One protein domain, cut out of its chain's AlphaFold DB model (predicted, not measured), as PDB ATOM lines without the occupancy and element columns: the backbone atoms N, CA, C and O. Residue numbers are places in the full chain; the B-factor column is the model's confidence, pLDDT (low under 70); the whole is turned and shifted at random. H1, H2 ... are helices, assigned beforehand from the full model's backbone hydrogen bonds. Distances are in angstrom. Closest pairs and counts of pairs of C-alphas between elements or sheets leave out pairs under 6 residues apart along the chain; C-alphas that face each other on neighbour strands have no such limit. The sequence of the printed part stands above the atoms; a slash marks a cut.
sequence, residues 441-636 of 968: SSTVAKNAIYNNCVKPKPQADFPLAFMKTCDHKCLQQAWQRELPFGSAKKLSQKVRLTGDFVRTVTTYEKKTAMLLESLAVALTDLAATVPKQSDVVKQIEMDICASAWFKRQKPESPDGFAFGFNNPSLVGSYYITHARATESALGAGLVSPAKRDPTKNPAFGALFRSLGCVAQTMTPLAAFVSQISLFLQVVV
ATOM      1  N   SER A 441     -28.180 -67.050 -21.750       81.25
ATOM      2  CA  SER A 441     -27.639 -65.932 -20.967       81.25
ATOM      3  C   SER A 441     -27.906 -64.575 -21.620       81.25
ATOM      4  O   SER A 441     -28.374 -63.645 -20.954       81.25
ATOM      5  N   SER A 442     -27.663 -64.454 -22.925       82.56
ATOM      6  CA  SER A 442     -27.960 -63.240 -23.688       82.56
ATOM      7  C   SER A 442     -29.462 -62.960 -23.752       82.56
ATOM      8  O   SER A 442     -29.871 -61.820 -23.535       82.56
ATOM      9  N   THR A 443     -30.306 -63.984 -23.935       79.12
ATOM     10  CA  THR A 443     -31.775 -63.843 -23.906       79.12
ATOM     11  C   THR A 443     -32.256 -63.260 -22.575       79.12
ATOM     12  O   THR A 443     -33.030 -62.297 -22.542       79.12
ATOM     13  N   VAL A 444     -31.775 -63.813 -21.458       80.12
ATOM     14  CA  VAL A 444     -32.122 -63.358 -20.105       80.12
ATOM     15  C   VAL A 444     -31.665 -61.909 -19.884       80.12
ATOM     16  O   VAL A 444     -32.428 -61.097 -19.349       80.12
ATOM     17  N   ALA A 445     -30.466 -61.544 -20.351       82.00
ATOM     18  CA  ALA A 445     -29.949 -60.178 -20.273       82.00
ATOM     19  C   ALA A 445     -30.777 -59.180 -21.109       82.00
ATOM     20  O   ALA A 445     -31.169 -58.131 -20.584       82.00
ATOM     21  N   LYS A 446     -31.117 -59.515 -22.366       81.12
ATOM     22  CA  LYS A 446     -31.987 -58.700 -23.238       81.12
ATOM     23  C   LYS A 446     -33.337 -58.434 -22.579       81.12
ATOM     24  O   LYS A 446     -33.751 -57.280 -22.455       81.12
ATOM     25  N   ASN A 447     -33.992 -59.494 -22.101       76.75
ATOM     26  CA  ASN A 447     -35.295 -59.404 -21.448       76.75
ATOM     27  C   ASN A 447     -35.230 -58.550 -20.180       76.75
ATOM     28  O   ASN A 447     -36.135 -57.761 -19.918       76.75
ATOM     29  N   ALA A 448     -34.151 -58.646 -19.403       78.62
ATOM     30  CA  ALA A 448     -33.985 -57.813 -18.222       78.62
ATOM     31  C   ALA A 448     -33.788 -56.330 -18.556       78.62
ATOM     32  O   ALA A 448     -34.363 -55.490 -17.856       78.62
ATOM     33  N   ILE A 449     -33.030 -55.995 -19.609       79.81
ATOM     34  CA  ILE A 449     -32.913 -54.608 -20.085       79.81
ATOM     35  C   ILE A 449     -34.279 -54.105 -20.529       79.81
ATOM     36  O   ILE A 449     -34.727 -53.081 -20.019       79.81
ATOM     37  N   TYR A 450     -34.964 -54.850 -21.395       76.19
ATOM     38  CA  TYR A 450     -36.287 -54.494 -21.897       76.19
ATOM     39  C   TYR A 450     -37.288 -54.256 -20.752       76.19
ATOM     40  O   TYR A 450     -37.830 -53.157 -20.615       76.19
ATOM     41  N   ASN A 451     -37.433 -55.229 -19.847       74.69
ATOM     42  CA  ASN A 451     -38.365 -55.176 -18.717       74.69
ATOM     43  C   ASN A 451     -38.079 -54.023 -17.746       74.69
ATOM     44  O   ASN A 451     -38.993 -53.524 -17.089       74.69
ATOM     45  N   ASN A 452     -36.820 -53.603 -17.603       74.19
ATOM     46  CA  ASN A 452     -36.473 -52.439 -16.789       74.19
ATOM     47  C   ASN A 452     -36.586 -51.120 -17.556       74.19
ATOM     48  O   ASN A 452     -36.861 -50.091 -16.939       74.19
ATOM     49  N   CYS A 453     -36.406 -51.147 -18.876       72.44
ATOM     50  CA  CYS A 453     -36.514 -49.992 -19.757       72.44
ATOM     51  C   CYS A 453     -37.963 -49.479 -19.822       72.44
ATOM     52  O   CYS A 453     -38.201 -48.278 -19.662       72.44
ATOM     53  N   VAL A 454     -38.940 -50.381 -19.983       68.88
ATOM     54  CA  VAL A 454     -40.369 -50.028 -20.115       68.88
ATOM     55  C   VAL A 454     -41.010 -49.538 -18.811       68.88
ATOM     56  O   VAL A 454     -42.077 -48.926 -18.831       68.88
ATOM     57  N   LYS A 455     -40.361 -49.747 -17.658       69.25
ATOM     58  CA  LYS A 455     -40.874 -49.279 -16.363       69.25
ATOM     59  C   LYS A 455     -40.764 -47.747 -16.240       69.25
ATOM     60  O   LYS A 455     -39.718 -47.176 -16.559       69.25
ATOM     61  N   PRO A 456     -41.780 -47.060 -15.675       63.91
ATOM     62  CA  PRO A 456     -41.729 -45.611 -15.441       63.91
ATOM     63  C   PRO A 456     -40.534 -45.190 -14.575       63.91
ATOM     64  O   PRO A 456     -39.897 -44.169 -14.826       63.91
ATOM     65  N   LYS A 457     -40.207 -46.015 -13.574       63.59
ATOM     66  CA  LYS A 457     -39.004 -45.911 -12.750       63.59
ATOM     67  C   LYS A 457     -38.253 -47.240 -12.841       63.59
ATOM     68  O   LYS A 457     -38.785 -48.247 -12.368       63.59
ATOM     69  N   PRO A 458     -37.054 -47.271 -13.439       63.19
ATOM     70  CA  PRO A 458     -36.261 -48.487 -13.459       63.19
ATOM     71  C   PRO A 458     -35.870 -48.923 -12.044       63.19
ATOM     72  O   PRO A 458     -35.798 -48.086 -11.139       63.19
ATOM     73  N   GLN A 459     -35.601 -50.216 -11.843       64.94
ATOM     74  CA  GLN A 459     -35.100 -50.702 -10.555       64.94
ATOM     75  C   GLN A 459     -33.802 -49.975 -10.173       64.94
ATOM     76  O   GLN A 459     -32.952 -49.715 -11.026       64.94
ATOM     77  N   ALA A 460     -33.657 -49.635  -8.887       56.81
ATOM     78  CA  ALA A 460     -32.539 -48.830  -8.392       56.81
ATOM     79  C   ALA A 460     -31.164 -49.455  -8.702       56.81
ATOM     80  O   ALA A 460     -30.231 -48.715  -9.019       56.81
ATOM     81  N   ASP A 461     -31.096 -50.790  -8.692       58.22
ATOM     82  CA  ASP A 461     -29.870 -51.586  -8.838       58.22
ATOM     83  C   ASP A 461     -29.607 -52.054 -10.284       58.22
ATOM     84  O   ASP A 461     -28.658 -52.799 -10.528       58.22
ATOM     85  N   PHE A 462     -30.446 -51.665 -11.252       63.88
ATOM     86  CA  PHE A 462     -30.306 -52.096 -12.645       63.88
ATOM     87  C   PHE A 462     -29.445 -51.093 -13.447       63.88
ATOM     88  O   PHE A 462     -29.660 -49.877 -13.327       63.88
ATOM     89  N   PRO A 463     -28.472 -51.558 -14.258       62.72
ATOM     90  CA  PRO A 463     -27.442 -50.705 -14.843       62.72
ATOM     91  C   PRO A 463     -27.968 -49.966 -16.086       62.72
ATOM     92  O   PRO A 463     -27.702 -50.322 -17.227       62.72
ATOM     93  N   LEU A 464     -28.772 -48.929 -15.849       64.69
ATOM     94  CA  LEU A 464     -29.326 -48.029 -16.870       64.69
ATOM     95  C   LEU A 464     -28.652 -46.670 -16.765       64.69
ATOM     96  O   LEU A 464     -29.285 -45.644 -16.475       64.69
ATOM     97  N   ALA A 465     -27.334 -46.679 -16.923       66.69
ATOM     98  CA  ALA A 465     -26.558 -45.462 -17.045       66.69
ATOM     99  C   ALA A 465     -27.156 -44.599 -18.174       66.69
ATOM    100  O   ALA A 465     -27.641 -45.116 -19.169       66.69
ATOM    101  N   PHE A 466     -27.181 -43.270 -18.046       74.88
ATOM    102  CA  PHE A 466     -27.681 -42.341 -19.087       74.88
ATOM    103  C   PHE A 466     -29.197 -42.407 -19.410       74.88
ATOM    104  O   PHE A 466     -29.810 -41.368 -19.650       74.88
ATOM    105  N   MET A 467     -29.860 -43.562 -19.314       73.81
ATOM    106  CA  MET A 467     -31.288 -43.765 -19.617       73.81
ATOM    107  C   MET A 467     -32.237 -43.178 -18.560       73.81
ATOM    108  O   MET A 467     -33.444 -43.108 -18.781       73.81
ATOM    109  N   LYS A 468     -31.719 -42.735 -17.407       71.38
ATOM    110  CA  LYS A 468     -32.494 -42.011 -16.378       71.38
ATOM    111  C   LYS A 468     -32.806 -40.561 -16.770       71.38
ATOM    112  O   LYS A 468     -33.657 -39.940 -16.146       71.38
ATOM    113  N   THR A 469     -32.111 -40.018 -17.772       75.06
ATOM    114  CA  THR A 469     -32.246 -38.611 -18.196       75.06
ATOM    115  C   THR A 469     -33.445 -38.354 -19.112       75.06
ATOM    116  O   THR A 469     -33.829 -37.203 -19.302       75.06
ATOM    117  N   CYS A 470     -34.050 -39.416 -19.643       75.38
ATOM    118  CA  CYS A 470     -35.278 -39.384 -20.425       75.38
ATOM    119  C   CYS A 470     -36.237 -40.399 -19.799       75.38
ATOM    120  O   CYS A 470     -35.882 -41.563 -19.685       75.38
ATOM    121  N   ASP A 471     -37.403 -39.980 -19.317       72.12
ATOM    122  CA  ASP A 471     -38.438 -40.889 -18.813       72.12
ATOM    123  C   ASP A 471     -39.337 -41.400 -19.957       72.12
ATOM    124  O   ASP A 471     -39.096 -41.121 -21.133       72.12
ATOM    125  N   HIS A 472     -40.377 -42.179 -19.639       69.50
ATOM    126  CA  HIS A 472     -41.296 -42.688 -20.664       69.50
ATOM    127  C   HIS A 472     -42.016 -41.552 -21.411       69.50
ATOM    128  O   HIS A 472     -42.236 -41.651 -22.612       69.50
ATOM    129  N   LYS A 473     -42.316 -40.440 -20.726       72.12
ATOM    130  CA  LYS A 473     -42.945 -39.261 -21.330       72.12
ATOM    131  C   LYS A 473     -42.007 -38.566 -22.317       72.12
ATOM    132  O   LYS A 473     -42.425 -38.249 -23.423       72.12
ATOM    133  N   CYS A 474     -40.744 -38.370 -21.945       74.38
ATOM    134  CA  CYS A 474     -39.697 -37.863 -22.829       74.38
ATOM    135  C   CYS A 474     -39.524 -38.759 -24.063       74.38
ATOM    136  O   CYS A 474     -39.451 -38.244 -25.176       74.38
ATOM    137  N   LEU A 475     -39.523 -40.086 -23.885       73.38
ATOM    138  CA  LEU A 475     -39.427 -41.039 -24.993       73.38
ATOM    139  C   LEU A 475     -40.639 -40.933 -25.928       73.38
ATOM    140  O   LEU A 475     -40.460 -40.780 -27.130       73.38
ATOM    141  N   GLN A 476     -41.861 -40.939 -25.385       71.06
ATOM    142  CA  GLN A 476     -43.077 -40.727 -26.176       71.06
ATOM    143  C   GLN A 476     -43.007 -39.414 -26.958       71.06
ATOM    144  O   GLN A 476     -43.299 -39.399 -28.143       71.06
ATOM    145  N   GLN A 477     -42.558 -38.327 -26.335       70.25
ATOM    146  CA  GLN A 477     -42.417 -37.025 -26.991       70.25
ATOM    147  C   GLN A 477     -41.323 -36.994 -28.068       70.25
ATOM    148  O   GLN A 477     -41.480 -36.291 -29.060       70.25
ATOM    149  N   ALA A 478     -40.228 -37.740 -27.892       68.50
ATOM    150  CA  ALA A 478     -39.170 -37.864 -28.896       68.50
ATOM    151  C   ALA A 478     -39.641 -38.639 -30.143       68.50
ATOM    152  O   ALA A 478     -39.172 -38.359 -31.246       68.50
ATOM    153  N   TRP A 479     -40.579 -39.576 -29.963       68.25
ATOM    154  CA  TRP A 479     -41.165 -40.398 -31.028       68.25
ATOM    155  C   TRP A 479     -42.498 -39.865 -31.576       68.25
ATOM    156  O   TRP A 479     -42.925 -40.274 -32.651       68.25
ATOM    157  N   GLN A 480     -43.152 -38.928 -30.888       62.28
ATOM    158  CA  GLN A 480     -44.341 -38.238 -31.382       62.28
ATOM    159  C   GLN A 480     -43.950 -37.258 -32.495       62.28
ATOM    160  O   GLN A 480     -43.550 -36.123 -32.232       62.28
ATOM    161  N   ARG A 481     -44.127 -37.664 -33.757       51.00
ATOM    162  CA  ARG A 481     -44.388 -36.711 -34.837       51.00
ATOM    163  C   ARG A 481     -45.897 -36.612 -35.011       51.00
ATOM    164  O   ARG A 481     -46.541 -37.521 -35.515       51.00
ATOM    165  N   GLU A 482     -46.463 -35.467 -34.658       42.31
ATOM    166  CA  GLU A 482     -47.522 -34.961 -35.519       42.31
ATOM    167  C   GLU A 482     -46.820 -34.620 -36.843       42.31
ATOM    168  O   GLU A 482     -45.814 -33.913 -36.815       42.31
ATOM    169  N   LEU A 483     -47.259 -35.264 -37.932       39.25
ATOM    170  CA  LEU A 483     -47.000 -35.043 -39.366       39.25
ATOM    171  C   LEU A 483     -46.042 -33.889 -39.752       39.25
ATOM    172  O   LEU A 483     -46.085 -32.819 -39.150       39.25
ATOM    173  N   PRO A 484     -45.341 -33.960 -40.903       35.06
ATOM    174  CA  PRO A 484     -44.610 -32.804 -41.444       35.06
ATOM    175  C   PRO A 484     -45.461 -31.525 -41.659       35.06
ATOM    176  O   PRO A 484     -44.894 -30.479 -41.952       35.06
ATOM    177  N   PHE A 485     -46.790 -31.558 -41.457       36.78
ATOM    178  CA  PHE A 485     -47.691 -30.413 -41.633       36.78
ATOM    179  C   PHE A 485     -48.785 -30.228 -40.551       36.78
ATOM    180  O   PHE A 485     -49.707 -29.441 -40.759       36.78
ATOM    181  N   GLY A 486     -48.717 -30.890 -39.387       33.12
ATOM    182  CA  GLY A 486     -49.748 -30.782 -38.336       33.12
ATOM    183  C   GLY A 486     -49.191 -30.357 -36.975       33.12
ATOM    184  O   GLY A 486     -48.293 -31.004 -36.463       33.12
ATOM    185  N   SER A 487     -49.681 -29.238 -36.430       37.72
ATOM    186  CA  SER A 487     -49.561 -28.750 -35.031       37.72
ATOM    187  C   SER A 487     -48.231 -28.844 -34.250       37.72
ATOM    188  O   SER A 487     -48.216 -28.608 -33.039       37.72
ATOM    189  N   ALA A 488     -47.081 -28.932 -34.925       44.53
ATOM    190  CA  ALA A 488     -45.757 -28.804 -34.301       44.53
ATOM    191  C   ALA A 488     -45.580 -27.551 -33.408       44.53
ATOM    192  O   ALA A 488     -44.752 -27.570 -32.498       44.53
ATOM    193  N   LYS A 489     -46.370 -26.477 -33.593       47.03
ATOM    194  CA  LYS A 489     -46.294 -25.210 -32.832       47.03
ATOM    195  C   LYS A 489     -46.310 -25.353 -31.295       47.03
ATOM    196  O   LYS A 489     -45.896 -24.407 -30.635       47.03
ATOM    197  N   LYS A 490     -46.733 -26.487 -30.716       54.66
ATOM    198  CA  LYS A 490     -46.788 -26.690 -29.249       54.66
ATOM    199  C   LYS A 490     -45.583 -27.414 -28.621       54.66
ATOM    200  O   LYS A 490     -45.437 -27.357 -27.402       54.66
ATOM    201  N   LEU A 491     -44.720 -28.082 -29.396       60.25
ATOM    202  CA  LEU A 491     -43.533 -28.769 -28.856       60.25
ATOM    203  C   LEU A 491     -42.328 -27.826 -28.783       60.25
ATOM    204  O   LEU A 491     -42.044 -27.108 -29.744       60.25
ATOM    205  N   SER A 492     -41.591 -27.867 -27.668       72.62
ATOM    206  CA  SER A 492     -40.370 -27.072 -27.496       72.62
ATOM    207  C   SER A 492     -39.278 -27.502 -28.484       72.62
ATOM    208  O   SER A 492     -39.162 -28.681 -28.827       72.62
ATOM    209  N   GLN A 493     -38.438 -26.556 -28.916       75.25
ATOM    210  CA  GLN A 493     -37.325 -26.813 -29.843       75.25
ATOM    211  C   GLN A 493     -36.424 -27.960 -29.361       75.25
ATOM    212  O   GLN A 493     -36.048 -28.828 -30.140       75.25
ATOM    213  N   LYS A 494     -36.154 -28.023 -28.052       75.12
ATOM    214  CA  LYS A 494     -35.360 -29.087 -27.426       75.12
ATOM    215  C   LYS A 494     -35.941 -30.485 -27.662       75.12
ATOM    216  O   LYS A 494     -35.179 -31.415 -27.914       75.12
ATOM    217  N   VAL A 495     -37.264 -30.641 -27.567       74.50
ATOM    218  CA  VAL A 495     -37.938 -31.930 -27.797       74.50
ATOM    219  C   VAL A 495     -37.861 -32.314 -29.270       74.50
ATOM    220  O   VAL A 495     -37.517 -33.453 -29.570       74.50
ATOM    221  N   ARG A 496     -38.080 -31.355 -30.181       72.56
ATOM    222  CA  ARG A 496     -37.977 -31.596 -31.627       72.56
ATOM    223  C   ARG A 496     -36.578 -32.061 -32.027       72.56
ATOM    224  O   ARG A 496     -36.450 -33.145 -32.580       72.56
ATOM    225  N   LEU A 497     -35.542 -31.317 -31.632       78.19
ATOM    226  CA  LEU A 497     -34.148 -31.664 -31.936       78.19
ATOM    227  C   LEU A 497     -33.724 -32.997 -31.305       78.19
ATOM    228  O   LEU A 497     -32.953 -33.739 -31.901       78.19
ATOM    229  N   THR A 498     -34.240 -33.329 -30.115       79.25
ATOM    230  CA  THR A 498     -34.001 -34.641 -29.488       79.25
ATOM    231  C   THR A 498     -34.639 -35.768 -30.299       79.25
ATOM    232  O   THR A 498     -33.996 -36.787 -30.534       79.25
ATOM    233  N   GLY A 499     -35.884 -35.594 -30.744       76.44
ATOM    234  CA  GLY A 499     -36.568 -36.574 -31.583       76.44
ATOM    235  C   GLY A 499     -35.938 -36.718 -32.968       76.44
ATOM    236  O   GLY A 499     -35.850 -37.832 -33.476       76.44
ATOM    237  N   ASP A 500     -35.499 -35.616 -33.583       75.88
ATOM    238  CA  ASP A 500     -34.757 -35.636 -34.853       75.88
ATOM    239  C   ASP A 500     -33.425 -36.378 -34.678       75.88
ATOM    240  O   ASP A 500     -33.139 -37.294 -35.439       75.88
ATOM    241  N   PHE A 501     -32.677 -36.087 -33.609       83.44
ATOM    242  CA  PHE A 501     -31.438 -36.789 -33.271       83.44
ATOM    243  C   PHE A 501     -31.615 -38.301 -33.134       83.44
ATOM    244  O   PHE A 501     -30.890 -39.058 -33.776       83.44
ATOM    245  N   VAL A 502     -32.573 -38.738 -32.309       81.62
ATOM    246  CA  VAL A 502     -32.839 -40.165 -32.100       81.62
ATOM    247  C   VAL A 502     -33.122 -40.840 -33.433       81.62
ATOM    248  O   VAL A 502     -32.461 -41.822 -33.743       81.62
ATOM    249  N   ARG A 503     -34.034 -40.278 -34.236       75.12
ATOM    250  CA  ARG A 503     -34.420 -40.843 -35.534       75.12
ATOM    251  C   ARG A 503     -33.243 -40.904 -36.497       75.12
ATOM    252  O   ARG A 503     -32.967 -41.971 -37.028       75.12
ATOM    253  N   THR A 504     -32.506 -39.806 -36.667       74.62
ATOM    254  CA  THR A 504     -31.343 -39.774 -37.562       74.62
ATOM    255  C   THR A 504     -30.321 -40.838 -37.179       74.62
ATOM    256  O   THR A 504     -29.891 -41.591 -38.048       74.62
ATOM    257  N   VAL A 505     -29.977 -40.963 -35.894       80.56
ATOM    258  CA  VAL A 505     -29.014 -41.981 -35.452       80.56
ATOM    259  C   VAL A 505     -29.579 -43.390 -35.611       80.56
ATOM    260  O   VAL A 505     -28.890 -44.252 -36.143       80.56
ATOM    261  N   THR A 506     -30.817 -43.660 -35.191       74.88
ATOM    262  CA  THR A 506     -31.392 -45.013 -35.303       74.88
ATOM    263  C   THR A 506     -31.590 -45.458 -36.746       74.88
ATOM    264  O   THR A 506     -31.524 -46.653 -37.010       74.88
ATOM    265  N   THR A 507     -31.817 -44.523 -37.671       69.56
ATOM    266  CA  THR A 507     -31.945 -44.810 -39.101       69.56
ATOM    267  C   THR A 507     -30.574 -44.994 -39.750       69.56
ATOM    268  O   THR A 507     -30.343 -46.011 -40.400       69.56
ATOM    269  N   TYR A 508     -29.646 -44.051 -39.554       70.50
ATOM    270  CA  TYR A 508     -28.339 -44.067 -40.219       70.50
ATOM    271  C   TYR A 508     -27.418 -45.162 -39.664       70.50
ATOM    272  O   TYR A 508     -26.798 -45.907 -40.418       70.50
ATOM    273  N   GLU A 509     -27.409 -45.347 -38.343       77.50
ATOM    274  CA  GLU A 509     -26.570 -46.333 -37.658       77.50
ATOM    275  C   GLU A 509     -27.300 -47.651 -37.365       77.50
ATOM    276  O   GLU A 509     -26.861 -48.443 -36.526       77.50
ATOM    277  N   LYS A 510     -28.424 -47.920 -38.048       73.94
ATOM    278  CA  LYS A 510     -29.238 -49.128 -37.835       73.94
ATOM    279  C   LYS A 510     -28.400 -50.404 -37.937       73.94
ATOM    280  O   LYS A 510     -28.444 -51.251 -37.047       73.94
ATOM    281  N   LYS A 511     -27.600 -50.520 -39.002       71.38
ATOM    282  CA  LYS A 511     -26.740 -51.689 -39.259       71.38
ATOM    283  C   LYS A 511     -25.646 -51.833 -38.201       71.38
ATOM    284  O   LYS A 511     -25.424 -52.933 -37.707       71.38
ATOM    285  N   THR A 512     -25.018 -50.727 -37.809       76.94
ATOM    286  CA  THR A 512     -24.007 -50.691 -36.746       76.94
ATOM    287  C   THR A 512     -24.592 -51.138 -35.407       76.94
ATOM    288  O   THR A 512     -23.989 -51.955 -34.715       76.94
ATOM    289  N   ALA A 513     -25.787 -50.656 -35.051       81.69
ATOM    290  CA  ALA A 513     -26.474 -51.041 -33.822       81.69
ATOM    291  C   ALA A 513     -26.866 -52.528 -33.821       81.69
ATOM    292  O   ALA A 513     -26.710 -53.191 -32.798       81.69
ATOM    293  N   MET A 514     -27.329 -53.068 -34.953       77.19
ATOM    294  CA  MET A 514     -27.615 -54.501 -35.098       77.19
ATOM    295  C   MET A 514     -26.346 -55.350 -34.980       77.19
ATOM    296  O   MET A 514     -26.329 -56.321 -34.233       77.19
ATOM    297  N   LEU A 515     -25.262 -54.955 -35.652       77.38
ATOM    298  CA  LEU A 515     -23.971 -55.628 -35.520       77.38
ATOM    299  C   LEU A 515     -23.487 -55.606 -34.065       77.38
ATOM    300  O   LEU A 515     -23.040 -56.626 -33.552       77.38
ATOM    301  N   LEU A 516     -23.596 -54.466 -33.384       84.00
ATOM    302  CA  LEU A 516     -23.197 -54.346 -31.986       84.00
ATOM    303  C   LEU A 516     -24.047 -55.222 -31.057       84.00
ATOM    304  O   LEU A 516     -23.503 -55.807 -30.125       84.00
ATOM    305  N   GLU A 517     -25.354 -55.329 -31.309       86.12
ATOM    306  CA  GLU A 517     -26.258 -56.222 -30.574       86.12
ATOM    307  C   GLU A 517     -25.786 -57.670 -30.697       86.12
ATOM    308  O   GLU A 517     -25.575 -58.336 -29.691       86.12
ATOM    309  N   SER A 518     -25.563 -58.115 -31.929       80.31
ATOM    310  CA  SER A 518     -25.069 -59.442 -32.287       80.31
ATOM    311  C   SER A 518     -23.726 -59.774 -31.620       80.31
ATOM    312  O   SER A 518     -23.548 -60.815 -30.987       80.31
ATOM    313  N   LEU A 519     -22.786 -58.831 -31.645       82.06
ATOM    314  CA  LEU A 519     -21.501 -58.971 -30.964       82.06
ATOM    315  C   LEU A 519     -21.642 -59.037 -29.438       82.06
ATOM    316  O   LEU A 519     -20.958 -59.820 -28.779       82.06
ATOM    317  N   ALA A 520     -22.539 -58.235 -28.865       86.88
ATOM    318  CA  ALA A 520     -22.811 -58.243 -27.434       86.88
ATOM    319  C   ALA A 520     -23.526 -59.529 -26.984       86.88
ATOM    320  O   ALA A 520     -23.275 -59.998 -25.873       86.88
ATOM    321  N   VAL A 521     -24.370 -60.117 -27.838       85.38
ATOM    322  CA  VAL A 521     -24.983 -61.440 -27.639       85.38
ATOM    323  C   VAL A 521     -23.901 -62.500 -27.492       85.38
ATOM    324  O   VAL A 521     -23.797 -63.110 -26.426       85.38
ATOM    325  N   ALA A 522     -23.044 -62.642 -28.507       82.81
ATOM    326  CA  ALA A 522     -21.972 -63.632 -28.507       82.81
ATOM    327  C   ALA A 522     -21.035 -63.452 -27.303       82.81
ATOM    328  O   ALA A 522     -20.666 -64.421 -26.643       82.81
ATOM    329  N   LEU A 523     -20.694 -62.204 -26.964       84.38
ATOM    330  CA  LEU A 523     -19.834 -61.902 -25.822       84.38
ATOM    331  C   LEU A 523     -20.481 -62.267 -24.478       84.38
ATOM    332  O   LEU A 523     -19.807 -62.793 -23.592       84.38
ATOM    333  N   THR A 524     -21.780 -62.001 -24.321       86.00
ATOM    334  CA  THR A 524     -22.528 -62.343 -23.101       86.00
ATOM    335  C   THR A 524     -22.600 -63.856 -22.908       86.00
ATOM    336  O   THR A 524     -22.450 -64.343 -21.787       86.00
ATOM    337  N   ASP A 525     -22.796 -64.602 -23.993       84.62
ATOM    338  CA  ASP A 525     -22.880 -66.059 -23.957       84.62
ATOM    339  C   ASP A 525     -21.504 -66.708 -23.738       84.62
ATOM    340  O   ASP A 525     -21.382 -67.594 -22.890       84.62
ATOM    341  N   LEU A 526     -20.439 -66.201 -24.376       83.31
ATOM    342  CA  LEU A 526     -19.064 -66.631 -24.089       83.31
ATOM    343  C   LEU A 526     -18.727 -66.422 -22.610       83.31
ATOM    344  O   LEU A 526     -18.226 -67.335 -21.952       83.31
ATOM    345  N   ALA A 527     -19.058 -65.255 -22.057       81.31
ATOM    346  CA  ALA A 527     -18.792 -64.944 -20.658       81.31
ATOM    347  C   ALA A 527     -19.509 -65.880 -19.667       81.31
ATOM    348  O   ALA A 527     -19.051 -66.054 -18.538       81.31
ATOM    349  N   ALA A 528     -20.619 -66.502 -20.070       80.31
ATOM    350  CA  ALA A 528     -21.312 -67.496 -19.257       80.31
ATOM    351  C   ALA A 528     -20.591 -68.855 -19.221       80.31
ATOM    352  O   ALA A 528     -20.795 -69.629 -18.287       80.31
ATOM    353  N   THR A 529     -19.740 -69.149 -20.208       80.31
ATOM    354  CA  THR A 529     -18.949 -70.393 -20.263       80.31
ATOM    355  C   THR A 529     -17.633 -70.310 -19.492       80.31
ATOM    356  O   THR A 529     -17.079 -71.340 -19.111       80.31
ATOM    357  N   VAL A 530     -17.140 -69.095 -19.230       81.56
ATOM    358  CA  VAL A 530     -15.875 -68.873 -18.526       81.56
ATOM    359  C   VAL A 530     -16.086 -68.983 -17.008       81.56
ATOM    360  O   VAL A 530     -16.909 -68.258 -16.439       81.56
ATOM    361  N   PRO A 531     -15.356 -69.871 -16.308       80.38
ATOM    362  CA  PRO A 531     -15.552 -70.095 -14.885       80.38
ATOM    363  C   PRO A 531     -15.004 -68.940 -14.054       80.38
ATOM    364  O   PRO A 531     -13.897 -68.445 -14.275       80.38
ATOM    365  N   LYS A 532     -15.755 -68.585 -13.013       82.38
ATOM    366  CA  LYS A 532     -15.358 -67.563 -12.049       82.38
ATOM    367  C   LYS A 532     -14.145 -68.015 -11.231       82.38
ATOM    368  O   LYS A 532     -14.194 -69.036 -10.551       82.38
ATOM    369  N   GLN A 533     -13.104 -67.194 -11.221       82.81
ATOM    370  CA  GLN A 533     -11.912 -67.357 -10.401       82.81
ATOM    371  C   GLN A 533     -12.026 -66.553  -9.101       82.81
ATOM    372  O   GLN A 533     -12.617 -65.470  -9.056       82.81
ATOM    373  N   SER A 534     -11.451 -67.084  -8.021       78.56
ATOM    374  CA  SER A 534     -11.305 -66.358  -6.751       78.56
ATOM    375  C   SER A 534     -10.146 -65.359  -6.784       78.56
ATOM    376  O   SER A 534     -10.188 -64.350  -6.082       78.56
ATOM    377  N   ASP A 535      -9.118 -65.641  -7.587       83.25
ATOM    378  CA  ASP A 535      -7.976 -64.757  -7.811       83.25
ATOM    379  C   ASP A 535      -8.319 -63.721  -8.892       83.25
ATOM    380  O   ASP A 535      -8.738 -64.069  -9.997       83.25
ATOM    381  N   VAL A 536      -8.156 -62.441  -8.549       85.44
ATOM    382  CA  VAL A 536      -8.505 -61.311  -9.422       85.44
ATOM    383  C   VAL A 536      -7.651 -61.286 -10.689       85.44
ATOM    384  O   VAL A 536      -8.181 -61.006 -11.760       85.44
ATOM    385  N   VAL A 537      -6.353 -61.589 -10.586       81.50
ATOM    386  CA  VAL A 537      -5.438 -61.566 -11.736       81.50
ATOM    387  C   VAL A 537      -5.779 -62.706 -12.684       81.50
ATOM    388  O   VAL A 537      -5.987 -62.455 -13.868       81.50
ATOM    389  N   LYS A 538      -5.993 -63.916 -12.153       81.69
ATOM    390  CA  LYS A 538      -6.434 -65.063 -12.959       81.69
ATOM    391  C   LYS A 538      -7.767 -64.804 -13.655       81.69
ATOM    392  O   LYS A 538      -7.931 -65.198 -14.804       81.69
ATOM    393  N   GLN A 539      -8.726 -64.146 -12.995       85.75
ATOM    394  CA  GLN A 539      -9.984 -63.777 -13.655       85.75
ATOM    395  C   GLN A 539      -9.739 -62.803 -14.816       85.75
ATOM    396  O   GLN A 539     -10.294 -62.994 -15.891       85.75
ATOM    397  N   ILE A 540      -8.907 -61.776 -14.616       84.81
ATOM    398  CA  ILE A 540      -8.573 -60.804 -15.667       84.81
ATOM    399  C   ILE A 540      -7.874 -61.499 -16.843       84.81
ATOM    400  O   ILE A 540      -8.212 -61.221 -17.986       84.81
ATOM    401  N   GLU A 541      -6.946 -62.421 -16.588       79.81
ATOM    402  CA  GLU A 541      -6.270 -63.212 -17.628       79.81
ATOM    403  C   GLU A 541      -7.248 -64.084 -18.421       79.81
ATOM    404  O   GLU A 541      -7.202 -64.096 -19.652       79.81
ATOM    405  N   MET A 542      -8.168 -64.767 -17.732       79.62
ATOM    406  CA  MET A 542      -9.234 -65.545 -18.367       79.62
ATOM    407  C   MET A 542     -10.103 -64.669 -19.272       79.62
ATOM    408  O   MET A 542     -10.360 -65.035 -20.421       79.62
ATOM    409  N   ASP A 543     -10.493 -63.490 -18.790       84.06
ATOM    410  CA  ASP A 543     -11.363 -62.573 -19.525       84.06
ATOM    411  C   ASP A 543     -10.614 -61.883 -20.680       84.06
ATOM    412  O   ASP A 543     -11.197 -61.681 -21.745       84.06
ATOM    413  N   ILE A 544      -9.311 -61.594 -20.540       80.00
ATOM    414  CA  ILE A 544      -8.429 -61.150 -21.639       80.00
ATOM    415  C   ILE A 544      -8.353 -62.228 -22.717       80.00
ATOM    416  O   ILE A 544      -8.522 -61.926 -23.897       80.00
ATOM    417  N   CYS A 545      -8.110 -63.474 -22.317       75.94
ATOM    418  CA  CYS A 545      -7.967 -64.605 -23.224       75.94
ATOM    419  C   CYS A 545      -9.266 -64.856 -24.004       75.94
ATOM    420  O   CYS A 545      -9.245 -64.923 -25.232       75.94
ATOM    421  N   ALA A 546     -10.407 -64.887 -23.313       76.56
ATOM    422  CA  ALA A 546     -11.719 -65.016 -23.937       76.56
ATOM    423  C   ALA A 546     -12.061 -63.801 -24.826       76.56
ATOM    424  O   ALA A 546     -12.556 -63.966 -25.937       76.56
ATOM    425  N   SER A 547     -11.726 -62.576 -24.405       76.88
ATOM    426  CA  SER A 547     -11.911 -61.368 -25.229       76.88
ATOM    427  C   SER A 547     -11.039 -61.362 -26.484       76.88
ATOM    428  O   SER A 547     -11.439 -60.804 -27.504       76.88
ATOM    429  N   ALA A 548      -9.848 -61.969 -26.433       69.38
ATOM    430  CA  ALA A 548      -8.936 -62.045 -27.569       69.38
ATOM    431  C   ALA A 548      -9.504 -62.882 -28.727       69.38
ATOM    432  O   ALA A 548      -9.108 -62.665 -29.872       69.38
ATOM    433  N   TRP A 549     -10.467 -63.770 -28.465       69.19
ATOM    434  CA  TRP A 549     -11.191 -64.488 -29.517       69.19
ATOM    435  C   TRP A 549     -11.909 -63.529 -30.483       69.19
ATOM    436  O   TRP A 549     -11.793 -63.688 -31.693       69.19
ATOM    437  N   PHE A 550     -12.509 -62.445 -29.973       67.75
ATOM    438  CA  PHE A 550     -13.130 -61.379 -30.782       67.75
ATOM    439  C   PHE A 550     -12.123 -60.454 -31.494       67.75
ATOM    440  O   PHE A 550     -12.528 -59.568 -32.242       67.75
ATOM    441  N   LYS A 551     -10.817 -60.599 -31.235       59.84
ATOM    442  CA  LYS A 551      -9.756 -59.828 -31.910       59.84
ATOM    443  C   LYS A 551      -9.078 -60.594 -33.045       59.84
ATOM    444  O   LYS A 551      -8.706 -59.981 -34.033       59.84
ATOM    445  N   ARG A 552      -8.896 -61.909 -32.890       53.59
ATOM    446  CA  ARG A 552      -8.018 -62.731 -33.747       53.59
ATOM    447  C   ARG A 552      -8.656 -63.225 -35.049       53.59
ATOM    448  O   ARG A 552      -7.994 -63.923 -35.811       53.59
ATOM    449  N   GLN A 553      -9.921 -62.907 -35.317       51.56
ATOM    450  CA  GLN A 553     -10.588 -63.371 -36.532       51.56
ATOM    451  C   GLN A 553     -10.263 -62.446 -37.713       51.56
ATOM    452  O   GLN A 553     -10.985 -61.491 -37.987       51.56
ATOM    453  N   LYS A 554      -9.161 -62.728 -38.420       43.09
ATOM    454  CA  LYS A 554      -8.952 -62.197 -39.774       43.09
ATOM    455  C   LYS A 554      -9.901 -62.902 -40.756       43.09
ATOM    456  O   LYS A 554     -10.063 -64.120 -40.656       43.09
ATOM    457  N   PRO A 555     -10.489 -62.185 -41.729       41.12
ATOM    458  CA  PRO A 555     -11.234 -62.798 -42.818       41.12
ATOM    459  C   PRO A 555     -10.244 -63.385 -43.834       41.12
ATOM    460  O   PRO A 555      -9.943 -62.774 -44.850       41.12
ATOM    461  N   GLU A 556      -9.694 -64.562 -43.551       37.41
ATOM    462  CA  GLU A 556      -8.924 -65.339 -44.527       37.41
ATOM    463  C   GLU A 556      -9.656 -66.662 -44.782       37.41
ATOM    464  O   GLU A 556      -9.363 -67.683 -44.168       37.41
ATOM    465  N   SER A 557     -10.666 -66.646 -45.657       31.88
ATOM    466  CA  SER A 557     -11.199 -67.870 -46.267       31.88
ATOM    467  C   SER A 557     -11.889 -67.566 -47.605       31.88
ATOM    468  O   SER A 557     -12.820 -66.758 -47.629       31.88
ATOM    469  N   PRO A 558     -11.475 -68.222 -48.706       35.59
ATOM    470  CA  PRO A 558     -12.198 -68.237 -49.980       35.59
ATOM    471  C   PRO A 558     -13.533 -69.009 -49.936       35.59
ATOM    472  O   PRO A 558     -14.357 -68.810 -50.822       35.59
ATOM    473  N   ASP A 559     -13.778 -69.822 -48.898       32.47
ATOM    474  CA  ASP A 559     -14.933 -70.735 -48.781       32.47
ATOM    475  C   ASP A 559     -15.944 -70.337 -47.679       32.47
ATOM    476  O   ASP A 559     -16.730 -71.146 -47.190       32.47
ATOM    477  N   GLY A 560     -15.978 -69.058 -47.294       35.03
ATOM    478  CA  GLY A 560     -17.207 -68.414 -46.801       35.03
ATOM    479  C   GLY A 560     -17.780 -68.822 -45.434       35.03
ATOM    480  O   GLY A 560     -18.886 -68.392 -45.121       35.03
ATOM    481  N   PHE A 561     -17.072 -69.577 -44.589       35.44
ATOM    482  CA  PHE A 561     -17.450 -69.777 -43.179       35.44
ATOM    483  C   PHE A 561     -16.245 -69.593 -42.245       35.44
ATOM    484  O   PHE A 561     -15.611 -70.540 -41.794       35.44
ATOM    485  N   ALA A 562     -15.942 -68.329 -41.946       32.78
ATOM    486  CA  ALA A 562     -15.093 -67.908 -40.838       32.78
ATOM    487  C   ALA A 562     -15.836 -66.765 -40.137       32.78
ATOM    488  O   ALA A 562     -16.186 -65.778 -40.777       32.78
ATOM    489  N   PHE A 563     -16.144 -66.916 -38.851       40.34
ATOM    490  CA  PHE A 563     -17.184 -66.149 -38.160       40.34
ATOM    491  C   PHE A 563     -16.935 -64.634 -37.959       40.34
ATOM    492  O   PHE A 563     -17.716 -63.994 -37.262       40.34
ATOM    493  N   GLY A 564     -15.915 -64.035 -38.589       47.72
ATOM    494  CA  GLY A 564     -15.811 -62.597 -38.886       47.72
ATOM    495  C   GLY A 564     -16.235 -61.633 -37.770       47.72
ATOM    496  O   GLY A 564     -16.864 -60.606 -38.054       47.72
ATOM    497  N   PHE A 565     -15.995 -61.979 -36.503       51.78
ATOM    498  CA  PHE A 565     -16.515 -61.224 -35.368       51.78
ATOM    499  C   PHE A 565     -15.649 -59.984 -35.123       51.78
ATOM    500  O   PHE A 565     -14.486 -60.086 -34.747       51.78
ATOM    501  N   ASN A 566     -16.235 -58.801 -35.324       63.38
ATOM    502  CA  ASN A 566     -15.594 -57.518 -35.039       63.38
ATOM    503  C   ASN A 566     -15.467 -57.281 -33.524       63.38
ATOM    504  O   ASN A 566     -16.290 -57.750 -32.744       63.38
ATOM    505  N   ASN A 567     -14.495 -56.472 -33.097       72.31
ATOM    506  CA  ASN A 567     -14.367 -56.049 -31.700       72.31
ATOM    507  C   ASN A 567     -15.621 -55.241 -31.258       72.31
ATOM    508  O   ASN A 567     -15.811 -54.118 -31.738       72.31
ATOM    509  N   PRO A 568     -16.457 -55.744 -30.321       79.50
ATOM    510  CA  PRO A 568     -17.687 -55.068 -29.895       79.50
ATOM    511  C   PRO A 568     -17.433 -53.666 -29.329       79.50
ATOM    512  O   PRO A 568     -18.188 -52.731 -29.591       79.50
ATOM    513  N   SER A 569     -16.335 -53.483 -28.589       78.50
ATOM    514  CA  SER A 569     -15.981 -52.174 -28.031       78.50
ATOM    515  C   SER A 569     -15.605 -51.171 -29.120       78.50
ATOM    516  O   SER A 569     -15.912 -49.988 -28.977       78.50
ATOM    517  N   LEU A 570     -14.988 -51.623 -30.216       76.00
ATOM    518  CA  LEU A 570     -14.692 -50.785 -31.381       76.00
ATOM    519  C   LEU A 570     -15.969 -50.382 -32.118       76.00
ATOM    520  O   LEU A 570     -16.159 -49.202 -32.399       76.00
ATOM    521  N   VAL A 571     -16.866 -51.333 -32.380       80.75
ATOM    522  CA  VAL A 571     -18.147 -51.042 -33.042       80.75
ATOM    523  C   VAL A 571     -18.983 -50.076 -32.193       80.75
ATOM    524  O   VAL A 571     -19.499 -49.090 -32.713       80.75
ATOM    525  N   GLY A 572     -19.039 -50.273 -30.870       85.12
ATOM    526  CA  GLY A 572     -19.704 -49.338 -29.954       85.12
ATOM    527  C   GLY A 572     -19.055 -47.952 -29.930       85.12
ATOM    528  O   GLY A 572     -19.741 -46.935 -29.842       85.12
ATOM    529  N   SER A 573     -17.733 -47.890 -30.071       81.50
ATOM    530  CA  SER A 573     -16.989 -46.633 -30.169       81.50
ATOM    531  C   SER A 573     -17.290 -45.862 -31.456       81.50
ATOM    532  O   SER A 573     -17.497 -44.645 -31.431       81.50
ATOM    533  N   TYR A 574     -17.344 -46.576 -32.580       81.69
ATOM    534  CA  TYR A 574     -17.732 -46.034 -33.879       81.69
ATOM    535  C   TYR A 574     -19.157 -45.470 -33.824       81.69
ATOM    536  O   TYR A 574     -19.364 -44.285 -34.088       81.69
ATOM    537  N   TYR A 575     -20.102 -46.277 -33.328       84.50
ATOM    538  CA  TYR A 575     -21.500 -45.887 -33.142       84.50
ATOM    539  C   TYR A 575     -21.642 -44.590 -32.330       84.50
ATOM    540  O   TYR A 575     -22.335 -43.656 -32.730       84.50
ATOM    541  N   ILE A 576     -20.941 -44.490 -31.195       87.12
ATOM    542  CA  ILE A 576     -20.991 -43.300 -30.334       87.12
ATOM    543  C   ILE A 576     -20.332 -42.078 -30.972       87.12
ATOM    544  O   ILE A 576     -20.796 -40.956 -30.759       87.12
ATOM    545  N   THR A 577     -19.267 -42.265 -31.746       82.81
ATOM    546  CA  THR A 577     -18.618 -41.164 -32.467       82.81
ATOM    547  C   THR A 577     -19.587 -40.538 -33.466       82.81
ATOM    548  O   THR A 577     -19.759 -39.318 -33.471       82.81
ATOM    549  N   HIS A 578     -20.296 -41.371 -34.225       82.06
ATOM    550  CA  HIS A 578     -21.298 -40.933 -35.191       82.06
ATOM    551  C   HIS A 578     -22.498 -40.284 -34.505       82.06
ATOM    552  O   HIS A 578     -22.852 -39.152 -34.829       82.06
ATOM    553  N   ALA A 579     -23.040 -40.917 -33.460       85.50
ATOM    554  CA  ALA A 579     -24.109 -40.325 -32.665       85.50
ATOM    555  C   ALA A 579     -23.710 -38.945 -32.109       85.50
ATOM    556  O   ALA A 579     -24.507 -38.015 -32.098       85.50
ATOM    557  N   ARG A 580     -22.460 -38.737 -31.690       85.12
ATOM    558  CA  ARG A 580     -22.010 -37.409 -31.241       85.12
ATOM    559  C   ARG A 580     -21.899 -36.391 -32.363       85.12
ATOM    560  O   ARG A 580     -22.283 -35.244 -32.149       85.12
ATOM    561  N   ALA A 581     -21.399 -36.793 -33.528       82.56
ATOM    562  CA  ALA A 581     -21.359 -35.923 -34.696       82.56
ATOM    563  C   ALA A 581     -22.776 -35.470 -35.084       82.56
ATOM    564  O   ALA A 581     -23.011 -34.274 -35.244       82.56
ATOM    565  N   THR A 582     -23.741 -36.394 -35.113       79.81
ATOM    566  CA  THR A 582     -25.156 -36.092 -35.377       79.81
ATOM    567  C   THR A 582     -25.768 -35.195 -34.301       79.81
ATOM    568  O   THR A 582     -26.454 -34.228 -34.621       79.81
ATOM    569  N   GLU A 583     -25.509 -35.474 -33.020       84.00
ATOM    570  CA  GLU A 583     -25.991 -34.653 -31.902       84.00
ATOM    571  C   GLU A 583     -25.483 -33.212 -31.997       84.00
ATOM    572  O   GLU A 583     -26.259 -32.271 -31.809       84.00
ATOM    573  N   SER A 584     -24.205 -33.048 -32.347       79.38
ATOM    574  CA  SER A 584     -23.571 -31.743 -32.522       79.38
ATOM    575  C   SER A 584     -24.099 -31.014 -33.758       79.38
ATOM    576  O   SER A 584     -24.431 -29.837 -33.653       79.38
ATOM    577  N   ALA A 585     -24.246 -31.707 -34.892       77.62
ATOM    578  CA  ALA A 585     -24.767 -31.134 -36.136       77.62
ATOM    579  C   ALA A 585     -26.219 -30.648 -35.996       77.62
ATOM    580  O   ALA A 585     -26.567 -29.577 -36.483       77.62
ATOM    581  N   LEU A 586     -27.058 -31.399 -35.278       74.44
ATOM    582  CA  LEU A 586     -28.452 -31.025 -35.022       74.44
ATOM    583  C   LEU A 586     -28.606 -30.032 -33.861       74.44
ATOM    584  O   LEU A 586     -29.712 -29.570 -33.584       74.44
ATOM    585  N   GLY A 587     -27.531 -29.738 -33.122       73.19
ATOM    586  CA  GLY A 587     -27.601 -28.956 -31.890       73.19
ATOM    587  C   GLY A 587     -28.512 -29.596 -30.837       73.19
ATOM    588  O   GLY A 587     -29.125 -28.882 -30.036       73.19
ATOM    589  N   ALA A 588     -28.644 -30.929 -30.835       61.59
ATOM    590  CA  ALA A 588     -29.597 -31.658 -30.009       61.59
ATOM    591  C   ALA A 588     -29.237 -31.551 -28.519       61.59
ATOM    592  O   ALA A 588     -28.553 -32.369 -27.909       61.59
ATOM    593  N   GLY A 589     -29.752 -30.483 -27.909       58.06
ATOM    594  CA  GLY A 589     -29.634 -30.158 -26.497       58.06
ATOM    595  C   GLY A 589     -28.734 -28.961 -26.144       58.06
ATOM    596  O   GLY A 589     -28.367 -28.798 -24.982       58.06
ATOM    597  N   LEU A 590     -28.485 -28.079 -27.112       53.31
ATOM    598  CA  LEU A 590     -28.380 -26.620 -26.932       53.31
ATOM    599  C   LEU A 590     -27.633 -26.131 -25.666       53.31
ATOM    600  O   LEU A 590     -28.129 -25.303 -24.907       53.31
ATOM    601  N   VAL A 591     -26.417 -26.645 -25.461       53.75
ATOM    602  CA  VAL A 591     -25.299 -26.008 -24.741       53.75
ATOM    603  C   VAL A 591     -24.038 -26.361 -25.535       53.75
ATOM    604  O   VAL A 591     -23.985 -27.452 -26.103       53.75
ATOM    605  N   SER A 592     -23.037 -25.472 -25.593       50.41
ATOM    606  CA  SER A 592     -21.833 -25.712 -26.402       50.41
ATOM    607  C   SER A 592     -21.188 -27.082 -26.096       50.41
ATOM    608  O   SER A 592     -21.092 -27.456 -24.918       50.41
ATOM    609  N   PRO A 593     -20.702 -27.820 -27.118       49.09
ATOM    610  CA  PRO A 593     -20.110 -29.157 -26.959       49.09
ATOM    611  C   PRO A 593     -19.003 -29.224 -25.895       49.09
ATOM    612  O   PRO A 593     -18.806 -30.250 -25.249       49.09
ATOM    613  N   ALA A 594     -18.316 -28.102 -25.657       46.12
ATOM    614  CA  ALA A 594     -17.230 -27.968 -24.692       46.12
ATOM    615  C   ALA A 594     -17.663 -27.945 -23.209       46.12
ATOM    616  O   ALA A 594     -16.817 -28.124 -22.334       46.12
ATOM    617  N   LYS A 595     -18.946 -27.700 -22.891       49.03
ATOM    618  CA  LYS A 595     -19.446 -27.564 -21.503       49.03
ATOM    619  C   LYS A 595     -20.345 -28.718 -21.047       49.03
ATOM    620  O   LYS A 595     -20.866 -28.680 -19.931       49.03
ATOM    621  N   ARG A 596     -20.566 -29.726 -21.892       61.88
ATOM    622  CA  ARG A 596     -21.610 -30.727 -21.672       61.88
ATOM    623  C   ARG A 596     -21.066 -31.995 -21.026       61.88
ATOM    624  O   ARG A 596     -20.177 -32.640 -21.563       61.88
ATOM    625  N   ASP A 597     -21.643 -32.360 -19.887       68.44
ATOM    626  CA  ASP A 597     -21.489 -33.686 -19.291       68.44
ATOM    627  C   ASP A 597     -22.351 -34.682 -20.097       68.44
ATOM    628  O   ASP A 597     -23.586 -34.588 -20.034       68.44
ATOM    629  N   PRO A 598     -21.753 -35.619 -20.863       65.31
ATOM    630  CA  PRO A 598     -22.500 -36.579 -21.677       65.31
ATOM    631  C   PRO A 598     -23.462 -37.426 -20.836       65.31
ATOM    632  O   PRO A 598     -24.498 -37.859 -21.334       65.31
ATOM    633  N   THR A 599     -23.166 -37.599 -19.539       66.25
ATOM    634  CA  THR A 599     -24.001 -38.353 -18.592       66.25
ATOM    635  C   THR A 599     -25.359 -37.726 -18.315       66.25
ATOM    636  O   THR A 599     -26.276 -38.409 -17.857       66.25
ATOM    637  N   LYS A 600     -25.516 -36.442 -18.647       74.12
ATOM    638  CA  LYS A 600     -26.730 -35.656 -18.413       74.12
ATOM    639  C   LYS A 600     -27.403 -35.211 -19.707       74.12
ATOM    640  O   LYS A 600     -28.300 -34.369 -19.660       74.12
ATOM    641  N   ASN A 601     -26.976 -35.730 -20.859       77.75
ATOM    642  CA  ASN A 601     -27.547 -35.336 -22.137       77.75
ATOM    643  C   ASN A 601     -28.874 -36.084 -22.390       77.75
ATOM    644  O   ASN A 601     -28.846 -37.295 -22.621       77.75
ATOM    645  N   PRO A 602     -30.032 -35.390 -22.391       78.00
ATOM    646  CA  PRO A 602     -31.326 -36.027 -22.627       78.00
ATOM    647  C   PRO A 602     -31.433 -36.649 -24.024       78.00
ATOM    648  O   PRO A 602     -32.197 -37.591 -24.190       78.00
ATOM    649  N   ALA A 603     -30.652 -36.172 -25.003       83.81
ATOM    650  CA  ALA A 603     -30.619 -36.734 -26.348       83.81
ATOM    651  C   ALA A 603     -30.058 -38.166 -26.340       83.81
ATOM    652  O   ALA A 603     -30.710 -39.088 -26.821       83.81
ATOM    653  N   PHE A 604     -28.912 -38.384 -25.682       86.75
ATOM    654  CA  PHE A 604     -28.358 -39.727 -25.475       86.75
ATOM    655  C   PHE A 604     -29.254 -40.597 -24.587       86.75
ATOM    656  O   PHE A 604     -29.421 -41.783 -24.861       86.75
ATOM    657  N   GLY A 605     -29.889 -40.018 -23.563       85.19
ATOM    658  CA  GLY A 605     -30.887 -40.730 -22.764       85.19
ATOM    659  C   GLY A 605     -32.067 -41.239 -23.590       85.19
ATOM    660  O   GLY A 605     -32.477 -42.388 -23.425       85.19
ATOM    661  N   ALA A 606     -32.585 -40.403 -24.493       83.56
ATOM    662  CA  ALA A 606     -33.647 -40.765 -25.423       83.56
ATOM    663  C   ALA A 606     -33.173 -41.815 -26.436       83.56
ATOM    664  O   ALA A 606     -33.897 -42.779 -26.669       83.56
ATOM    665  N   LEU A 607     -31.951 -41.695 -26.970       87.31
ATOM    666  CA  LEU A 607     -31.364 -42.674 -27.892       87.31
ATOM    667  C   LEU A 607     -31.252 -44.058 -27.246       87.31
ATOM    668  O   LEU A 607     -31.812 -45.020 -27.761       87.31
ATOM    669  N   PHE A 608     -30.602 -44.167 -26.085       87.88
ATOM    670  CA  PHE A 608     -30.421 -45.460 -25.417       87.88
ATOM    671  C   PHE A 608     -31.742 -46.070 -24.948       87.88
ATOM    672  O   PHE A 608     -31.913 -47.284 -25.025       87.88
ATOM    673  N   ARG A 609     -32.709 -45.250 -24.507       82.44
ATOM    674  CA  ARG A 609     -34.073 -45.735 -24.252       82.44
ATOM    675  C   ARG A 609     -34.778 -46.198 -25.512       82.44
ATOM    676  O   ARG A 609     -35.499 -47.180 -25.440       82.44
ATOM    677  N   SER A 610     -34.573 -45.533 -26.640       80.94
ATOM    678  CA  SER A 610     -35.162 -45.960 -27.907       80.94
ATOM    679  C   SER A 610     -34.639 -47.336 -28.298       80.94
ATOM    680  O   SER A 610     -35.430 -48.264 -28.418       80.94
ATOM    681  N   LEU A 611     -33.315 -47.505 -28.306       82.38
ATOM    682  CA  LEU A 611     -32.672 -48.794 -28.564       82.38
ATOM    683  C   LEU A 611     -33.058 -49.880 -27.542       82.38
ATOM    684  O   LEU A 611     -33.164 -51.050 -27.884       82.38
ATOM    685  N   GLY A 612     -33.275 -49.528 -26.273       78.31
ATOM    686  CA  GLY A 612     -33.611 -50.501 -25.228       78.31
ATOM    687  C   GLY A 612     -35.100 -50.857 -25.106       78.31
ATOM    688  O   GLY A 612     -35.420 -51.936 -24.612       78.31
ATOM    689  N   CYS A 613     -36.008 -49.957 -25.500       72.38
ATOM    690  CA  CYS A 613     -37.445 -50.052 -25.202       72.38
ATOM    691  C   CYS A 613     -38.340 -50.094 -26.451       72.38
ATOM    692  O   CYS A 613     -39.440 -50.639 -26.381       72.38
ATOM    693  N   VAL A 614     -37.961 -49.425 -27.545       63.88
ATOM    694  CA  VAL A 614     -38.864 -49.196 -28.682       63.88
ATOM    695  C   VAL A 614     -38.735 -50.366 -29.634       63.88
ATOM    696  O   VAL A 614     -37.695 -50.564 -30.252       63.88
ATOM    697  N   ALA A 615     -39.798 -51.160 -29.755       53.47
ATOM    698  CA  ALA A 615     -39.695 -52.461 -30.403       53.47
ATOM    699  C   ALA A 615     -39.342 -52.408 -31.915       53.47
ATOM    700  O   ALA A 615     -38.830 -53.397 -32.423       53.47
ATOM    701  N   GLN A 616     -39.481 -51.255 -32.595       51.41
ATOM    702  CA  GLN A 616     -38.979 -51.037 -33.970       51.41
ATOM    703  C   GLN A 616     -37.450 -50.840 -34.062       51.41
ATOM    704  O   GLN A 616     -36.860 -51.087 -35.111       51.41
ATOM    705  N   THR A 617     -36.798 -50.392 -32.984       57.25
ATOM    706  CA  THR A 617     -35.352 -50.090 -32.929       57.25
ATOM    707  C   THR A 617     -34.629 -50.910 -31.861       57.25
ATOM    708  O   THR A 617     -33.534 -50.552 -31.433       57.25
ATOM    709  N   MET A 618     -35.240 -52.009 -31.408       68.31
ATOM    710  CA  MET A 618     -34.813 -52.674 -30.184       68.31
ATOM    711  C   MET A 618     -33.504 -53.454 -30.355       68.31
ATOM    712  O   MET A 618     -33.488 -54.562 -30.889       68.31
ATOM    713  N   THR A 619     -32.429 -52.893 -29.819       82.38
ATOM    714  CA  THR A 619     -31.095 -53.480 -29.673       82.38
ATOM    715  C   THR A 619     -30.599 -53.216 -28.239       82.38
ATOM    716  O   THR A 619     -29.789 -52.319 -27.980       82.38
ATOM    717  N   PRO A 620     -31.154 -53.929 -27.241       84.88
ATOM    718  CA  PRO A 620     -30.960 -53.597 -25.833       84.88
ATOM    719  C   PRO A 620     -29.520 -53.814 -25.349       84.88
ATOM    720  O   PRO A 620     -29.030 -53.019 -24.542       84.88
ATOM    721  N   LEU A 621     -28.817 -54.842 -25.833       88.12
ATOM    722  CA  LEU A 621     -27.408 -55.056 -25.497       88.12
ATOM    723  C   LEU A 621     -26.510 -54.053 -26.231       88.12
ATOM    724  O   LEU A 621     -25.567 -53.544 -25.627       88.12
ATOM    725  N   ALA A 622     -26.833 -53.674 -27.469       88.38
ATOM    726  CA  ALA A 622     -26.148 -52.599 -28.183       88.38
ATOM    727  C   ALA A 622     -26.295 -51.266 -27.450       88.38
ATOM    728  O   ALA A 622     -25.317 -50.532 -27.311       88.38
ATOM    729  N   ALA A 623     -27.490 -50.969 -26.931       89.44
ATOM    730  CA  ALA A 623     -27.736 -49.802 -26.094       89.44
ATOM    731  C   ALA A 623     -26.837 -49.817 -24.852       89.44
ATOM    732  O   ALA A 623     -26.269 -48.785 -24.494       89.44
ATOM    733  N   PHE A 624     -26.693 -50.973 -24.202       89.81
ATOM    734  CA  PHE A 624     -25.856 -51.139 -23.016       89.81
ATOM    735  C   PHE A 624     -24.360 -50.976 -23.321       89.81
ATOM    736  O   PHE A 624     -23.682 -50.175 -22.674       89.81
ATOM    737  N   VAL A 625     -23.848 -51.655 -24.351       90.75
ATOM    738  CA  VAL A 625     -22.440 -51.545 -24.767       90.75
ATOM    739  C   VAL A 625     -22.123 -50.132 -25.256       90.75
ATOM    740  O   VAL A 625     -21.088 -49.577 -24.902       90.75
ATOM    741  N   SER A 626     -23.047 -49.484 -25.966       90.00
ATOM    742  CA  SER A 626     -22.888 -48.097 -26.414       90.00
ATOM    743  C   SER A 626     -22.832 -47.102 -25.249       90.00
ATOM    744  O   SER A 626     -22.067 -46.141 -25.302       90.00
ATOM    745  N   GLN A 627     -23.567 -47.332 -24.155       90.31
ATOM    746  CA  GLN A 627     -23.414 -46.529 -22.933       90.31
ATOM    747  C   GLN A 627     -22.023 -46.702 -22.309       90.31
ATOM    748  O   GLN A 627     -21.430 -45.722 -21.851       90.31
ATOM    749  N   ILE A 628     -21.486 -47.927 -22.307       91.44
ATOM    750  CA  ILE A 628     -20.125 -48.212 -21.834       91.44
ATOM    751  C   ILE A 628     -19.095 -47.499 -22.719       91.44
ATOM    752  O   ILE A 628     -18.219 -46.811 -22.191       91.44
ATOM    753  N   SER A 629     -19.230 -47.586 -24.046       89.19
ATOM    754  CA  SER A 629     -18.371 -46.879 -25.004       89.19
ATOM    755  C   SER A 629     -18.434 -45.361 -24.805       89.19
ATOM    756  O   SER A 629     -17.391 -44.711 -24.726       89.19
ATOM    757  N   LEU A 630     -19.631 -44.792 -24.612       88.31
ATOM    758  CA  LEU A 630     -19.806 -43.373 -24.297       88.31
ATOM    759  C   LEU A 630     -19.078 -42.983 -23.005       88.31
ATOM    760  O   LEU A 630     -18.403 -41.953 -22.963       88.31
ATOM    761  N   PHE A 631     -19.173 -43.797 -21.956       89.75
ATOM    762  CA  PHE A 631     -18.474 -43.530 -20.704       89.75
ATOM    763  C   PHE A 631     -16.950 -43.580 -20.877       89.75
ATOM    764  O   PHE A 631     -16.259 -42.615 -20.552       89.75
ATOM    765  N   LEU A 632     -16.413 -44.675 -21.415       87.38
ATOM    766  CA  LEU A 632     -14.966 -44.879 -21.510       87.38
ATOM    767  C   LEU A 632     -14.307 -43.876 -22.466       87.38
ATOM    768  O   LEU A 632     -13.307 -43.255 -22.119       87.38
ATOM    769  N   GLN A 633     -14.889 -43.634 -23.636       82.00
ATOM    770  CA  GLN A 633     -14.278 -42.732 -24.611       82.00
ATOM    771  C   GLN A 633     -14.561 -41.267 -24.308       82.00
ATOM    772  O   GLN A 633     -13.682 -40.411 -24.374       82.00
ATOM    773  N   VAL A 634     -15.806 -40.940 -23.974       78.81
ATOM    774  CA  VAL A 634     -16.218 -39.537 -23.917       78.81
ATOM    775  C   VAL A 634     -16.085 -38.995 -22.509       78.81
ATOM    776  O   VAL A 634     -15.529 -37.917 -22.334       78.81
ATOM    777  N   VAL A 635     -16.531 -39.730 -21.490       82.50
ATOM    778  CA  VAL A 635     -16.466 -39.254 -20.098       82.50
ATOM    779  C   VAL A 635     -15.052 -39.387 -19.526       82.50
ATOM    780  O   VAL A 635     -14.582 -38.471 -18.841       82.50
ATOM    781  N   VAL A 636     -14.360 -40.496 -19.800       83.62
ATOM    782  CA  VAL A 636     -13.024 -40.766 -19.247       83.62
ATOM    783  C   VAL A 636     -11.916 -40.162 -20.114       83.62
ATOM    784  O   VAL A 636     -11.149 -39.348 -19.601       83.62
TER     785      VAL A 636
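Overview. This is residues 441 to 636 of the 968 residues of an uncharacterized protein of Cystoisospora suis (UniProt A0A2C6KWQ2). A short helical hairpin, H7 and H8, makes the core, and five helices pack round it mostly crosswise: H1, H2 and H3 on H7, and H1, H4 and H6 on H8. H5 lies at one end of the longest axis and touches H4 alone, while H2 and the loop of residues 480 to 492 lie toward the other end. The printed part has 196 residues with eight named helices, H1 to H8 in order along the chain, and no named strand; the class is all helix. It is compact, with a radius of gyration of the C-alphas of 18.4 A, and spans 57 by 44 by 33 A.

Along the chain. H1, residues 441 to 453, begins with C-alpha 441 at (-27.639, -65.932, -20.967) and is 18.3 A long. H2 is residues 472 to 479. H3, residues 493 to 508, is 22.0 A long. H4, residues 510 to 529, is the longest helix by residues, at 29.4 A, and begins with C-alpha 510 at (-29.238, -49.128, -37.835). H5 is residues 536 to 549, and H6, residues 568 to 585, is 25.7 A long. H7 is residues 602 to 613. H8, residues 620 to 636, is 23.0 A long and ends with C-alpha 636 at (-13.024, -40.766, -19.247).

Arrangement. H7 and H8 form a helical hairpin at a shallow tilt of 27 degrees, opposite ways; their closest C-alphas, Gly 612 and Pro 620, are 4.1 A apart. H6 touches H8 with residues 568 to 576 alone, about perpendicular at 73 degrees, closest at the C-alphas of Gly 572 and Ser 626, 4.9 A. H4 touches H8 with residues 513 to 521 alone, about perpendicular at 85 degrees, closest at the C-alphas of Glu 517 and Ala 622, 4.3 A. H4 and H6 touch at a shallow tilt of 32 degrees, opposite ways. H3 touches H7 at a steep tilt of 47 degrees, the same way, closest at the C-alphas of Thr 498 and Ala 603, 5.1 A. H2 touches H3, with the C-alphas of Ala 478 and Gly 499 closest at 4.0 A. H1 touches H8 with residues 445 to 450 alone, closest at the C-alphas of Lys 446 and Pro 620, 5.8 A. H5 touches H4 with residues 543 to 547 alone, closest at the C-alphas of Ala 546 and Leu 526, 7.5 A. H5 is apart from H8. In H1, H2, H3, H6 and H7 every O i to N i+4 pair is within hydrogen-bond range; in H4 it is 15 of 16, in H5 9 of 10 and in H8 12 of 13.

Size, cuts and confidence. The two C-alphas farthest apart, those of Phe 485 and Asp 535, are 62.5 A apart. The printed part has no cut. The links H1 to H2, H2 to H3, H5 to H6 and H6 to H7 are long. The mean pLDDT of the printed part is 71.8, and 64 residues are under 70, among them residues 454 to 465, 478 to 491, 548 to 566 and 588 to 599.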